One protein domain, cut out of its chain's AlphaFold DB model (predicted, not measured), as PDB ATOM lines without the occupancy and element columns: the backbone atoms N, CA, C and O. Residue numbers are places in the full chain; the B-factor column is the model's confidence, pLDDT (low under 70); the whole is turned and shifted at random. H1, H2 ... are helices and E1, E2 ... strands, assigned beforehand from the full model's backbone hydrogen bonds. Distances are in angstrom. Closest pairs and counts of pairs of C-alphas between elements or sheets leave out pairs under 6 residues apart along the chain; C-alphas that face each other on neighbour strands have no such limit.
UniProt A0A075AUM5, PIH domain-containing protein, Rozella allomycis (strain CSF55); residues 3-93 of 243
ATOM      1  N   ILE A   3      -8.252  17.925   1.607       96.12
ATOM      2  CA  ILE A   3      -8.151  16.523   2.012       96.12
ATOM      3  C   ILE A   3      -9.255  16.270   3.032       96.12
ATOM      4  O   ILE A   3      -9.273  16.878   4.102       96.12
ATOM      5  N   ASN A   4     -10.203  15.407   2.688       96.44
ATOM      6  CA  ASN A   4     -11.284  15.014   3.576       96.44
ATOM      7  C   ASN A   4     -10.797  13.863   4.459       96.44
ATOM      8  O   ASN A   4     -10.598  12.760   3.959       96.44
ATOM      9  N   ILE A   5     -10.639  14.086   5.764       95.38
ATOM     10  CA  ILE A   5     -10.426  12.980   6.703       95.38
ATOM     11  C   ILE A   5     -11.784  12.329   6.964       95.38
ATOM     12  O   ILE A   5     -12.652  12.915   7.610       95.38
ATOM     13  N   VAL A   6     -11.983  11.132   6.420       94.00
ATOM     14  CA  VAL A   6     -13.228  10.363   6.537       94.00
ATOM     15  C   VAL A   6     -12.964   9.039   7.232       94.00
ATOM     16  O   VAL A   6     -11.818   8.671   7.502       94.00
ATOM     17  N   HIS A   7     -14.024   8.312   7.564       91.44
ATOM     18  CA  HIS A   7     -13.875   7.092   8.336       91.44
ATOM     19  C   HIS A   7     -14.831   5.992   7.914       91.44
ATOM     20  O   HIS A   7     -15.919   6.229   7.390       91.44
ATOM     21  N   SER A   8     -14.410   4.763   8.183       82.00
ATOM     22  CA  SER A   8     -15.229   3.580   8.000       82.00
ATOM     23  C   SER A   8     -14.827   2.514   9.018       82.00
ATOM     24  O   SER A   8     -13.628   2.290   9.208       82.00
ATOM     25  N   PRO A   9     -15.777   1.779   9.633       75.00
ATOM     26  CA  PRO A   9     -15.439   0.635  10.492       75.00
ATOM     27  C   PRO A   9     -14.771  -0.496   9.695       75.00
ATOM     28  O   PRO A   9     -14.241  -1.448  10.255       75.00
ATOM     29  N   TYR A  10     -14.818  -0.382   8.372       72.88
ATOM     30  CA  TYR A  10     -14.285  -1.316   7.407       72.88
ATOM     31  C   TYR A  10     -12.833  -1.048   7.009       72.88
ATOM     32  O   TYR A  10     -12.217  -1.895   6.368       72.88
ATOM     33  N   CYS A  11     -12.265   0.098   7.378       75.81
ATOM     34  CA  CYS A  11     -10.825   0.289   7.272       75.81
ATOM     35  C   CYS A  11     -10.143  -0.482   8.417       75.81
ATOM     36  O   CYS A  11     -10.641  -0.407   9.545       75.81
ATOM     37  N   PRO A  12      -9.041  -1.217   8.178       73.00
ATOM     38  CA  PRO A  12      -8.339  -1.931   9.241       73.00
ATOM     39  C   PRO A  12      -7.949  -0.995  10.390       73.00
ATOM     40  O   PRO A  12      -7.518   0.138  10.163       73.00
ATOM     41  N   SER A  13      -8.145  -1.457  11.624       70.62
ATOM     42  CA  SER A  13      -7.706  -0.723  12.813       70.62
ATOM     43  C   SER A  13      -6.178  -0.781  12.918       70.62
ATOM     44  O   SER A  13      -5.609  -1.828  12.603       70.62
ATOM     45  N   PRO A  14      -5.503   0.286  13.382       73.31
ATOM     46  CA  PRO A  14      -4.100   0.186  13.765       73.31
ATOM     47  C   PRO A  14      -3.905  -0.853  14.883       73.31
ATOM     48  O   PRO A  14      -4.866  -1.153  15.608       73.31
ATOM     49  N   PRO A  15      -2.670  -1.362  15.057       67.12
ATOM     50  CA  PRO A  15      -2.298  -2.157  16.219       67.12
ATOM     51  C   PRO A  15      -2.671  -1.448  17.522       67.12
ATOM     52  O   PRO A  15      -2.594  -0.222  17.626       67.12
ATOM     53  N   ILE A  16      -3.082  -2.226  18.520       64.31
ATOM     54  CA  ILE A  16      -3.351  -1.699  19.857       64.31
ATOM     55  C   ILE A  16      -2.007  -1.527  20.559       64.31
ATOM     56  O   ILE A  16      -1.247  -2.487  20.656       64.31
ATOM     57  N   ILE A  17      -1.753  -0.315  21.038       66.38
ATOM     58  CA  ILE A  17      -0.598   0.032  21.867       66.38
ATOM     59  C   ILE A  17      -1.081   0.730  23.135       66.38
ATOM     60  O   ILE A  17      -2.195   1.267  23.166       66.38
ATOM     61  N   GLU A  18      -0.251   0.709  24.173       69.88
ATOM     62  CA  GLU A  18      -0.546   1.388  25.431       69.88
ATOM     63  C   GLU A  18      -0.592   2.910  25.233       69.88
ATOM     64  O   GLU A  18       0.086   3.470  24.368       69.88
ATOM     65  N   ASN A  19      -1.400   3.607  26.037       69.81
ATOM     66  CA  ASN A  19      -1.584   5.054  25.873       69.81
ATOM     67  C   ASN A  19      -0.276   5.837  26.072       69.81
ATOM     68  O   ASN A  19      -0.020   6.768  25.314       69.81
ATOM     69  N   ASP A  20       0.557   5.440  27.037       74.38
ATOM     70  CA  ASP A  20       1.833   6.111  27.321       74.38
ATOM     71  C   ASP A  20       2.832   5.960  26.163       74.38
ATOM     72  O   ASP A  20       3.572   6.889  25.841       74.38
ATOM     73  N   GLU A  21       2.823   4.801  25.499       76.81
ATOM     74  CA  GLU A  21       3.646   4.542  24.316       76.81
ATOM     75  C   GLU A  21       3.178   5.391  23.131       76.81
ATOM     76  O   GLU A  21       3.990   6.027  22.459       76.81
ATOM     77  N   LEU A  22       1.861   5.479  22.913       76.38
ATOM     78  CA  LEU A  22       1.316   6.341  21.872       76.38
ATOM     79  C   LEU A  22       1.654   7.813  22.122       76.38
ATOM     80  O   LEU A  22       2.043   8.503  21.187       76.38
ATOM     81  N   GLU A  23       1.529   8.300  23.356       83.44
ATOM     82  CA  GLU A  23       1.899   9.679  23.691       83.44
ATOM     83  C   GLU A  23       3.381   9.949  23.421       83.44
ATOM     84  O   GLU A  23       3.719  11.017  22.913       83.44
ATOM     85  N   ALA A  24       4.268   8.987  23.696       83.44
ATOM     86  CA  ALA A  24       5.688   9.117  23.382       83.44
ATOM     87  C   ALA A  24       5.946   9.197  21.864       83.44
ATOM     88  O   ALA A  24       6.748  10.020  21.419       83.44
ATOM     89  N   ILE A  25       5.229   8.401  21.060       82.06
ATOM     90  CA  ILE A  25       5.296   8.463  19.590       82.06
ATOM     91  C   ILE A  25       4.784   9.821  19.089       82.06
ATOM     92  O   ILE A  25       5.447  10.481  18.290       82.06
ATOM     93  N   LEU A  26       3.631  10.277  19.587       83.88
ATOM     94  CA  LEU A  26       3.037  11.563  19.208       83.88
ATOM     95  C   LEU A  26       3.908  12.758  19.623       83.88
ATOM     96  O   LEU A  26       3.940  13.766  18.922       83.88
ATOM     97  N   ALA A  27       4.620  12.653  20.746       82.81
ATOM     98  CA  ALA A  27       5.562  13.665  21.213       82.81
ATOM     99  C   ALA A  27       6.904  13.648  20.457       82.81
ATOM    100  O   ALA A  27       7.743  14.518  20.698       82.81
ATOM    101  N   GLY A  28       7.129  12.667  19.574       77.94
ATOM    102  CA  GLY A  28       8.402  12.467  18.882       77.94
ATOM    103  C   GLY A  28       9.537  12.011  19.803       77.94
ATOM    104  O   GLY A  28      10.705  12.113  19.433       77.94
ATOM    105  N   SER A  29       9.218  11.540  21.014       79.12
ATOM    106  CA  SER A  29      10.185  11.013  21.982       79.12
ATOM    107  C   SER A  29      10.356   9.493  21.898       79.12
ATOM    108  O   SER A  29      11.227   8.949  22.576       79.12
ATOM    109  N   ALA A  30       9.562   8.818  21.062       73.12
ATOM    110  CA  ALA A  30       9.717   7.416  20.690       73.12
ATOM    111  C   ALA A  30       9.552   7.229  19.174       73.12
ATOM    112  O   ALA A  30       8.763   7.920  18.530       73.12
ATOM    113  N   GLU A  31      10.288   6.271  18.611       72.06
ATOM    114  CA  GLU A  31      10.111   5.851  17.221       72.06
ATOM    115  C   GLU A  31       8.749   5.150  17.055       72.06
ATOM    116  O   GLU A  31       8.384   4.346  17.915       72.06
ATOM    117  N   PRO A  32       8.011   5.366  15.949       64.00
ATOM    118  CA  PRO A  32       6.695   4.753  15.733       64.00
ATOM    119  C   PRO A  32       6.703   3.216  15.746       64.00
ATOM    120  O   PRO A  32       5.652   2.595  15.899       64.00
ATOM    121  N   GLY A  33       7.870   2.591  15.551       67.75
ATOM    122  CA  GLY A  33       8.038   1.139  15.551       67.75
ATOM    123  C   GLY A  33       7.051   0.443  14.608       67.75
ATOM    124  O   GLY A  33       7.023   0.705  13.403       67.75
ATOM    125  N   ASN A  34       6.215  -0.431  15.175       63.41
ATOM    126  CA  ASN A  34       5.165  -1.157  14.454       63.41
ATOM    127  C   ASN A  34       3.805  -0.439  14.443       63.41
ATOM    128  O   ASN A  34       2.860  -0.940  13.827       63.41
ATOM    129  N   TYR A  35       3.672   0.722  15.090       73.62
ATOM    130  CA  TYR A  35       2.423   1.472  15.107       73.62
ATOM    131  C   TYR A  35       2.186   2.154  13.757       73.62
ATOM    132  O   TYR A  35       2.723   3.216  13.445       73.62
ATOM    133  N   LYS A  36       1.356   1.517  12.930       77.31
ATOM    134  CA  LYS A  36       0.947   2.020  11.617       77.31
ATOM    135  C   LYS A  36      -0.555   2.222  11.608       77.31
ATOM    136  O   LYS A  36      -1.299   1.312  11.965       77.31
ATOM    137  N   VAL A  37      -0.998   3.392  11.155       84.06
ATOM    138  CA  VAL A  37      -2.418   3.674  10.927       84.06
ATOM    139  C   VAL A  37      -2.751   3.410   9.458       84.06
ATOM    140  O   VAL A  37      -2.272   4.142   8.588       84.06
ATOM    141  N   PRO A  38      -3.563   2.380   9.152       82.25
ATOM    142  CA  PRO A  38      -4.002   2.111   7.791       82.25
ATOM    143  C   PRO A  38      -4.879   3.250   7.273       82.25
ATOM    144  O   PRO A  38      -5.809   3.693   7.951       82.25
ATOM    145  N   MET A  39      -4.591   3.700   6.053       88.31
ATOM    146  CA  MET A  39      -5.314   4.788   5.404       88.31
ATOM    147  C   MET A  39      -5.564   4.467   3.931       88.31
ATOM    148  O   MET A  39      -4.655   4.091   3.185       88.31
ATOM    149  N   SER A  40      -6.812   4.624   3.499       87.50
ATOM    150  CA  SER A  40      -7.203   4.512   2.096       87.50
ATOM    151  C   SER A  40      -7.387   5.898   1.501       87.50
ATOM    152  O   SER A  40      -8.136   6.704   2.043       87.50
ATOM    153  N   LEU A  41      -6.742   6.160   0.366       90.94
ATOM    154  CA  LEU A  41      -6.939   7.395  -0.384       90.94
ATOM    155  C   LEU A  41      -7.868   7.140  -1.567       90.94
ATOM    156  O   LEU A  41      -7.692   6.152  -2.284       90.94
ATOM    157  N   SER A  42      -8.844   8.020  -1.772       88.62
ATOM    158  CA  SER A  42      -9.618   8.034  -3.012       88.62
ATOM    159  C   SER A  42      -8.799   8.666  -4.147       88.62
ATOM    160  O   SER A  42      -7.800   9.343  -3.889       88.62
ATOM    161  N   PRO A  43      -9.180   8.451  -5.420       86.38
ATOM    162  CA  PRO A  43      -8.567   9.173  -6.528       86.38
ATOM    163  C   PRO A  43      -8.715  10.686  -6.352       86.38
ATOM    164  O   PRO A  43      -9.738  11.158  -5.846       86.38
ATOM    165  N   VAL A  44      -7.726  11.444  -6.828       91.50
ATOM    166  CA  VAL A  44      -7.788  12.910  -6.864       91.50
ATOM    167  C   VAL A  44      -8.941  13.357  -7.759       91.50
ATOM    168  O   VAL A  44      -9.060  12.917  -8.904       91.50
ATOM    169  N   ARG A  45      -9.790  14.246  -7.241       92.81
ATOM    170  CA  ARG A  45     -10.956  14.791  -7.948       92.81
ATOM    171  C   ARG A  45     -10.845  16.292  -8.129       92.81
ATOM    172  O   ARG A  45     -10.329  16.985  -7.260       92.81
ATOM    173  N   ASN A  46     -11.403  16.788  -9.227       93.44
ATOM    174  CA  ASN A  46     -11.600  18.218  -9.441       93.44
ATOM    175  C   ASN A  46     -12.911  18.669  -8.787       93.44
ATOM    176  O   ASN A  46     -13.933  17.996  -8.907       93.44
ATOM    177  N   ASP A  47     -12.885  19.825  -8.140       94.31
ATOM    178  CA  ASP A  47     -14.043  20.509  -7.568       94.31
ATOM    179  C   ASP A  47     -13.826  22.033  -7.692       94.31
ATOM    180  O   ASP A  47     -12.800  22.500  -8.188       94.31
ATOM    181  N   THR A  48     -14.796  22.837  -7.275       93.62
ATOM    182  CA  THR A  48     -14.742  24.300  -7.274       93.62
ATOM    183  C   THR A  48     -14.927  24.829  -5.854       93.62
ATOM    184  O   THR A  48     -15.780  24.349  -5.103       93.62
ATOM    185  N   ASP A  49     -14.109  25.794  -5.441       89.56
ATOM    186  CA  ASP A  49     -14.259  26.452  -4.143       89.56
ATOM    187  C   ASP A  49     -15.459  27.426  -4.129       89.56
ATOM    188  O   ASP A  49     -16.173  27.601  -5.115       89.56
ATOM    189  N   LYS A  50     -15.708  28.081  -2.988       87.62
ATOM    190  CA  LYS A  50     -16.810  29.056  -2.878       87.62
ATOM    191  C   LYS A  50     -16.619  30.306  -3.748       87.62
ATOM    192  O   LYS A  50     -17.597  31.003  -3.994       87.62
ATOM    193  N   ALA A  51     -15.390  30.610  -4.153       90.69
ATOM    194  CA  ALA A  51     -15.049  31.753  -4.991       90.69
ATOM    195  C   ALA A  51     -15.073  31.410  -6.493       90.69
ATOM    196  O   ALA A  51     -14.864  32.299  -7.315       90.69
ATOM    197  N   GLY A  52     -15.361  30.157  -6.860       90.62
ATOM    198  CA  GLY A  52     -15.396  29.716  -8.251       90.62
ATOM    199  C   GLY A  52     -14.054  29.201  -8.781       90.62
ATOM    200  O   GLY A  52     -13.967  28.876  -9.963       90.62
ATOM    201  N   ASN A  53     -13.014  29.100  -7.948       93.06
ATOM    202  CA  ASN A  53     -11.710  28.609  -8.387       93.06
ATOM    203  C   ASN A  53     -11.668  27.081  -8.373       93.06
ATOM    204  O   ASN A  53     -12.170  26.437  -7.445       93.06
ATOM    205  N   ALA A  54     -11.011  26.497  -9.374       93.62
ATOM    206  CA  ALA A  54     -10.762  25.064  -9.413       93.62
ATOM    207  C   ALA A  54      -9.881  24.633  -8.229       93.62
ATOM    208  O   ALA A  54      -8.863  25.255  -7.923       93.62
ATOM    209  N   CYS A  55     -10.259  23.543  -7.571       93.88
ATOM    210  CA  CYS A  55      -9.487  22.924  -6.506       93.88
ATOM    211  C   CYS A  55      -9.507  21.399  -6.631       93.88
ATOM    212  O   CYS A  55     -10.396  20.810  -7.239       93.88
ATOM    213  N   LEU A  56      -8.498  20.764  -6.039       93.50
ATOM    214  CA  LEU A  56      -8.396  19.311  -5.962       93.50
ATOM    215  C   LEU A  56      -8.931  18.813  -4.625       93.50
ATOM    216  O   LEU A  56      -8.695  19.463  -3.602       93.50
ATOM    217  N   VAL A  57      -9.596  17.664  -4.641       95.38
ATOM    218  CA  VAL A  57     -10.164  16.992  -3.471       95.38
ATOM    219  C   VAL A  57      -9.696  15.543  -3.437       95.38
ATOM    220  O   VAL A  57      -9.781  14.837  -4.442       95.38
ATOM    221  N   VAL A  58      -9.227  15.099  -2.275       94.62
ATOM    222  CA  VAL A  58      -8.916  13.696  -1.976       94.62
ATOM    223  C   VAL A  58      -9.601  13.330  -0.670       94.62
ATOM    224  O   VAL A  58      -9.618  14.133   0.260       94.62
ATOM    225  N   ASP A  59     -10.144  12.124  -0.570       95.12
ATOM    226  CA  ASP A  59     -10.611  11.583   0.705       95.12
ATOM    227  C   ASP A  59      -9.544  10.650   1.268       95.12
ATOM    228  O   ASP A  59      -9.020   9.795   0.555       95.12
ATOM    229  N   ALA A  60      -9.242  10.808   2.548       94.94
ATOM    230  CA  ALA A  60      -8.365   9.962   3.331       94.94
ATOM    231  C   ALA A  60      -9.214   9.224   4.371       94.94
ATOM    232  O   ALA A  60      -9.613   9.786   5.391       94.94
ATOM    233  N   CYS A  61      -9.537   7.967   4.081       92.81
ATOM    234  CA  CYS A  61     -10.372   7.126   4.922       92.81
ATOM    235  C   CYS A  61      -9.525   6.322   5.909       92.81
ATOM    236  O   CYS A  61      -8.664   5.544   5.495       92.81
ATOM    237  N   VAL A  62      -9.830   6.452   7.202       88.94
ATOM    238  CA  VAL A  62      -9.233   5.669   8.300       88.94
ATOM    239  C   VAL A  62     -10.287   4.820   9.018       88.94
ATOM    240  O   VAL A  62     -11.484   4.894   8.727       88.94
ATOM    241  N   ASN A  63      -9.863   3.978   9.963       89.06
ATOM    242  CA  ASN A  63     -10.794   3.244  10.822       89.06
ATOM    243  C   ASN A  63     -11.645   4.205  11.681       89.06
ATOM    244  O   ASN A  63     -11.138   5.215  12.167       89.06
ATOM    245  N   SER A  64     -12.924   3.881  11.914       80.31
ATOM    246  CA  SER A  64     -13.816   4.710  12.749       80.31
ATOM    247  C   SER A  64     -13.259   5.003  14.143       80.31
ATOM    248  O   SER A  64     -13.365   6.137  14.594       80.31
ATOM    249  N   GLY A  65     -12.603   4.042  14.801       80.75
ATOM    250  CA  GLY A  65     -12.008   4.261  16.122       80.75
ATOM    251  C   GLY A  65     -10.857   5.273  16.098       80.75
ATOM    252  O   GLY A  65     -10.730   6.087  17.010       80.75
ATOM    253  N   VAL A  66     -10.062   5.284  15.022       86.75
ATOM    254  CA  VAL A  66      -9.003   6.286  14.801       86.75
ATOM    255  C   VAL A  66      -9.616   7.670  14.632       86.75
ATOM    256  O   VAL A  66      -9.196   8.624  15.283       86.75
ATOM    257  N   TYR A  67     -10.645   7.774  13.794       90.44
ATOM    258  CA  TYR A  67     -11.337   9.035  13.569       90.44
ATOM    259  C   TYR A  67     -11.973   9.569  14.858       90.44
ATOM    260  O   TYR A  67     -11.733  10.711  15.237       90.44
ATOM    261  N   GLU A  68     -12.701   8.734  15.598       85.31
ATOM    262  CA  GLU A  68     -13.301   9.110  16.881       85.31
ATOM    263  C   GLU A  68     -12.261   9.548  17.919       85.31
ATOM    264  O   GLU A  68     -12.516  10.486  18.677       85.31
ATOM    265  N   LYS A  69     -11.086   8.906  17.948       83.88
ATOM    266  CA  LYS A  69      -9.963   9.326  18.796       83.88
ATOM    267  C   LYS A  69      -9.433  10.700  18.380       83.88
ATOM    268  O   LYS A  69      -9.257  11.558  19.238       83.88
ATOM    269  N   SER A  70      -9.279  10.945  17.077       91.75
ATOM    270  CA  SER A  70      -8.820  12.238  16.540       91.75
ATOM    271  C   SER A  70      -9.768  13.402  16.846       91.75
ATOM    272  O   SER A  70      -9.341  14.545  16.928       91.75
ATOM    273  N   LEU A  71     -11.059  13.134  17.069       88.19
ATOM    274  CA  LEU A  71     -12.006  14.170  17.495       88.19
ATOM    275  C   LEU A  71     -11.848  14.560  18.972       88.19
ATOM    276  O   LEU A  71     -12.318  15.625  19.371       88.19
ATOM    277  N   LYS A  72     -11.248  13.690  19.791       88.75
ATOM    278  CA  LYS A  72     -11.113  13.864  21.246       88.75
ATOM    279  C   LYS A  72      -9.723  14.346  21.652       88.75
ATOM    280  O   LYS A  72      -9.592  14.999  22.681       88.75
ATOM    281  N   ASP A  73      -8.712  14.029  20.851       86.56
ATOM    282  CA  ASP A  73      -7.311  14.326  21.119       86.56
ATOM    283  C   ASP A  73      -6.699  15.124  19.964       86.56
ATOM    284  O   ASP A  73      -6.555  14.628  18.846       86.56
ATOM    285  N   LYS A  74      -6.312  16.370  20.261       90.81
ATOM    286  CA  LYS A  74      -5.742  17.306  19.287       90.81
ATOM    287  C   LYS A  74      -4.375  16.861  18.765       90.81
ATOM    288  O   LYS A  74      -4.098  17.072  17.591       90.81
ATOM    289  N   ARG A  75      -3.534  16.236  19.597       87.75
ATOM    290  CA  ARG A  75      -2.213  15.751  19.157       87.75
ATOM    291  C   ARG A  75      -2.376  14.585  18.201       87.75
ATOM    292  O   ARG A  75      -1.759  14.553  17.141       87.75
ATOM    293  N   PHE A  76      -3.275  13.664  18.541       89.00
ATOM    294  CA  PHE A  76      -3.616  12.566  17.650       89.00
ATOM    295  C   PHE A  76      -4.286  13.067  16.361       89.00
ATOM    296  O   PHE A  76      -4.022  12.537  15.287       89.00
ATOM    297  N   GLN A  77      -5.106  14.121  16.432       92.94
ATOM    298  CA  GLN A  77      -5.671  14.774  15.249       92.94
ATOM    299  C   GLN A  77      -4.591  15.309  14.307       92.94
ATOM    300  O   GLN A  77      -4.639  15.027  13.112       92.94
ATOM    301  N   GLU A  78      -3.628  16.058  14.844       91.19
ATOM    302  CA  GLU A  78      -2.495  16.602  14.093       91.19
ATOM    303  C   GLU A  78      -1.684  15.471  13.453       91.19
ATOM    304  O   GLU A  78      -1.429  15.509  12.255       91.19
ATOM    305  N   PHE A  79      -1.402  14.402  14.200       91.56
ATOM    306  CA  PHE A  79      -0.737  13.211  13.674       91.56
ATOM    307  C   PHE A  79      -1.479  12.567  12.491       91.56
ATOM    308  O   PHE A  79      -0.859  12.238  11.481       91.56
ATOM    309  N   ILE A  80      -2.806  12.409  12.569       93.75
ATOM    310  CA  ILE A  80      -3.601  11.852  11.460       93.75
ATOM    311  C   ILE A  80      -3.609  12.784  10.243       93.75
ATOM    312  O   ILE A  80      -3.589  12.296   9.111       93.75
ATOM    313  N   ILE A  81      -3.615  14.103  10.453       94.44
ATOM    314  CA  ILE A  81      -3.529  15.093   9.370       94.44
ATOM    315  C   ILE A  81      -2.161  15.021   8.683       94.44
ATOM    316  O   ILE A  81      -2.115  14.903   7.461       94.44
ATOM    317  N   GLU A  82      -1.063  15.025   9.443       91.62
ATOM    318  CA  GLU A  82       0.299  14.905   8.903       91.62
ATOM    319  C   GLU A  82       0.489  13.585   8.149       91.62
ATOM    320  O   GLU A  82       1.030  13.558   7.043       91.62
ATOM    321  N   LEU A  83      -0.047  12.488   8.692       91.25
ATOM    322  CA  LEU A  83      -0.040  11.200   8.015       91.25
ATOM    323  C   LEU A  83      -0.811  11.262   6.688       91.25
ATOM    324  O   LEU A  83      -0.327  10.767   5.672       91.25
ATOM    325  N   ALA A  84      -1.993  11.884   6.667       94.81
ATOM    326  CA  ALA A  84      -2.780  12.034   5.446       94.81
ATOM    327  C   ALA A  84      -2.064  12.890   4.394       94.81
ATOM    328  O   ALA A  84      -2.072  12.525   3.218       94.81
ATOM    329  N   LEU A  85      -1.418  13.983   4.806       93.12
ATOM    330  CA  LEU A  85      -0.591  14.811   3.928       93.12
ATOM    331  C   LEU A  85       0.525  13.971   3.296       93.12
ATOM    332  O   LEU A  85       0.603  13.908   2.070       93.12
ATOM    333  N   ALA A  86       1.298  13.248   4.111       91.12
ATOM    334  CA  ALA A  86       2.391  12.402   3.637       91.12
ATOM    335  C   ALA A  86       1.917  11.321   2.646       91.12
ATOM    336  O   ALA A  86       2.528  11.124   1.596       91.12
ATOM    337  N   TRP A  87       0.795  10.647   2.930       90.75
ATOM    338  CA  TRP A  87       0.237   9.645   2.014       90.75
ATOM    339  C   TRP A  87      -0.247  10.250   0.695       90.75
ATOM    340  O   TRP A  87      -0.114   9.608  -0.350       90.75
ATOM    341  N   VAL A  88      -0.838  11.450   0.725       92.88
ATOM    342  CA  VAL A  88      -1.305  12.137  -0.487       92.88
ATOM    343  C   VAL A  88      -0.122  12.550  -1.352       92.88
ATOM    344  O   VAL A  88      -0.174  12.315  -2.557       92.88
ATOM    345  N   GLU A  89       0.933  13.100  -0.754       91.94
ATOM    346  CA  GLU A  89       2.177  13.437  -1.452       91.94
ATOM    347  C   GLU A  89       2.790  12.202  -2.107       91.94
ATOM    348  O   GLU A  89       3.007  12.181  -3.317       91.94
ATOM    349  N   GLN A  90       2.958  11.126  -1.333       89.31
ATOM    350  CA  GLN A  90       3.573   9.892  -1.808       89.31
ATOM    351  C   GLN A  90       2.770   9.216  -2.930       89.31
ATOM    352  O   GLN A  90       3.351   8.769  -3.916       89.31
ATOM    353  N   LYS A  91       1.445   9.077  -2.786       86.50
ATOM    354  CA  LYS A  91       0.631   8.331  -3.766       86.50
ATOM    355  C   LYS A  91       0.331   9.107  -5.037       86.50
ATOM    356  O   LYS A  91       0.039   8.479  -6.051       86.50
ATOM    357  N   ASN A  92       0.335  10.434  -4.968       86.31
ATOM    358  CA  ASN A  92      -0.014  11.277  -6.106       86.31
ATOM    359  C   ASN A  92       1.198  11.994  -6.706       86.31
ATOM    360  O   ASN A  92       1.011  12.709  -7.684       86.31
ATOM    361  N   ASP A  93       2.397  11.787  -6.150       88.62
ATOM    362  CA  ASP A  93       3.646  12.425  -6.581       88.62
ATOM    363  C   ASP A  93       3.515  13.958  -6.617       88.62
ATOM    364  O   ASP A  93       3.767  14.626  -7.620       88.62
TER     365      ASP A  93
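This is residues 3 to 93 of the 243 residues of the protein "PIH domain-containing protein" of Rozella allomycis (strain CSF55) (UniProt A0A075AUM5). A long strand, E3, forms the spine of a small twisted sheet of three strands, and one long helix, H3, crosses over one face of it, above E1 and E3. The hairpin of E2 and E3 reaches to one end of the longest axis; at the other end lie the small helix H1 and the loops on either side of it, while the short helix H2 makes a corner with H3. The printed part has 91 residues with three named helices and three named strands, in the order E1, H1, E2, E3, H2, H3. The sheet order is E1, E3, E2, mixed, and the class is mixed, helices and strands. The whole is only just compact, close to loose, with a radius of gyration of the C-alphas of 14.5 A, and elongated, spanning 46 by 27 by 26 A.

E1 is residues 3 to 8, 15.9 A long, beginning at C-alpha 3 at (-8.151, 16.523, 2.012). H1 is residues 19 to 26, 10.4 A. E2 is residues 45 to 48, 10.3 A. E3 is residues 54 to 63, 29.8 A, from C-alpha 54 at (-10.762, 25.064, -9.413). H2 is residues 64 to 70, 9.8 A. H3 is residues 74 to 92, 26.7 A, ending at C-alpha 92 at (-0.014, 11.277, -6.106).

E1 and E3 are parallel, at 29 degrees, with N 4 and O 58 at 2.8 A. E2 and E3 are an antiparallel hairpin, with N 47 and O 55 at 2.8 A. The pairing is staggered: E3 pairs with E2 over residues 54 to 57 and with E1 over residues 58 to 63. Residues 40 to 41 also pair, antiparallel, with residues 60 to 61 of E3. The sheet is strongly twisted, only just, with C-alphas up to 4.3 A off its best plane. With H2 and H3 on one face of it, it makes two layers, a sheet and its helices. H3 lies over E1 and E3 at a height over the sheet of 8.9 A; the C-alphas of Ala 60 and Ala 84, the closest of E3 and H3, are 6.3 A apart. On the local plane H3 stands at 61 degrees to E3, only just across the strands. H2 is on the sheet, with 14 pairs of C-alphas within 10 A; the closest C-alphas of E1 and H2 are those of His 7 and Ser 64, 5.0 A apart. H2 and H3 touch only at the corner, through Ser 70 and Gln 77, whose C-alphas are 4.2 A apart. H1 is not on the sheet; it only just touches H3, with 3 pairs of C-alphas within 8 A, the closest Leu 26 and Arg 75 at 6.7 A. In H1, H2 and H3 every O i to N i+4 pair is within hydrogen-bond range.

The C-alphas of Glu 18 and Gly 52, the two farthest apart, are 46.4 A apart. The printed part has no cut. The link from H1 to E2, residues 27 to 44, is long. The mean pLDDT of the printed part is 85.3; residues 15 to 19 and 32 to 34 are under 70.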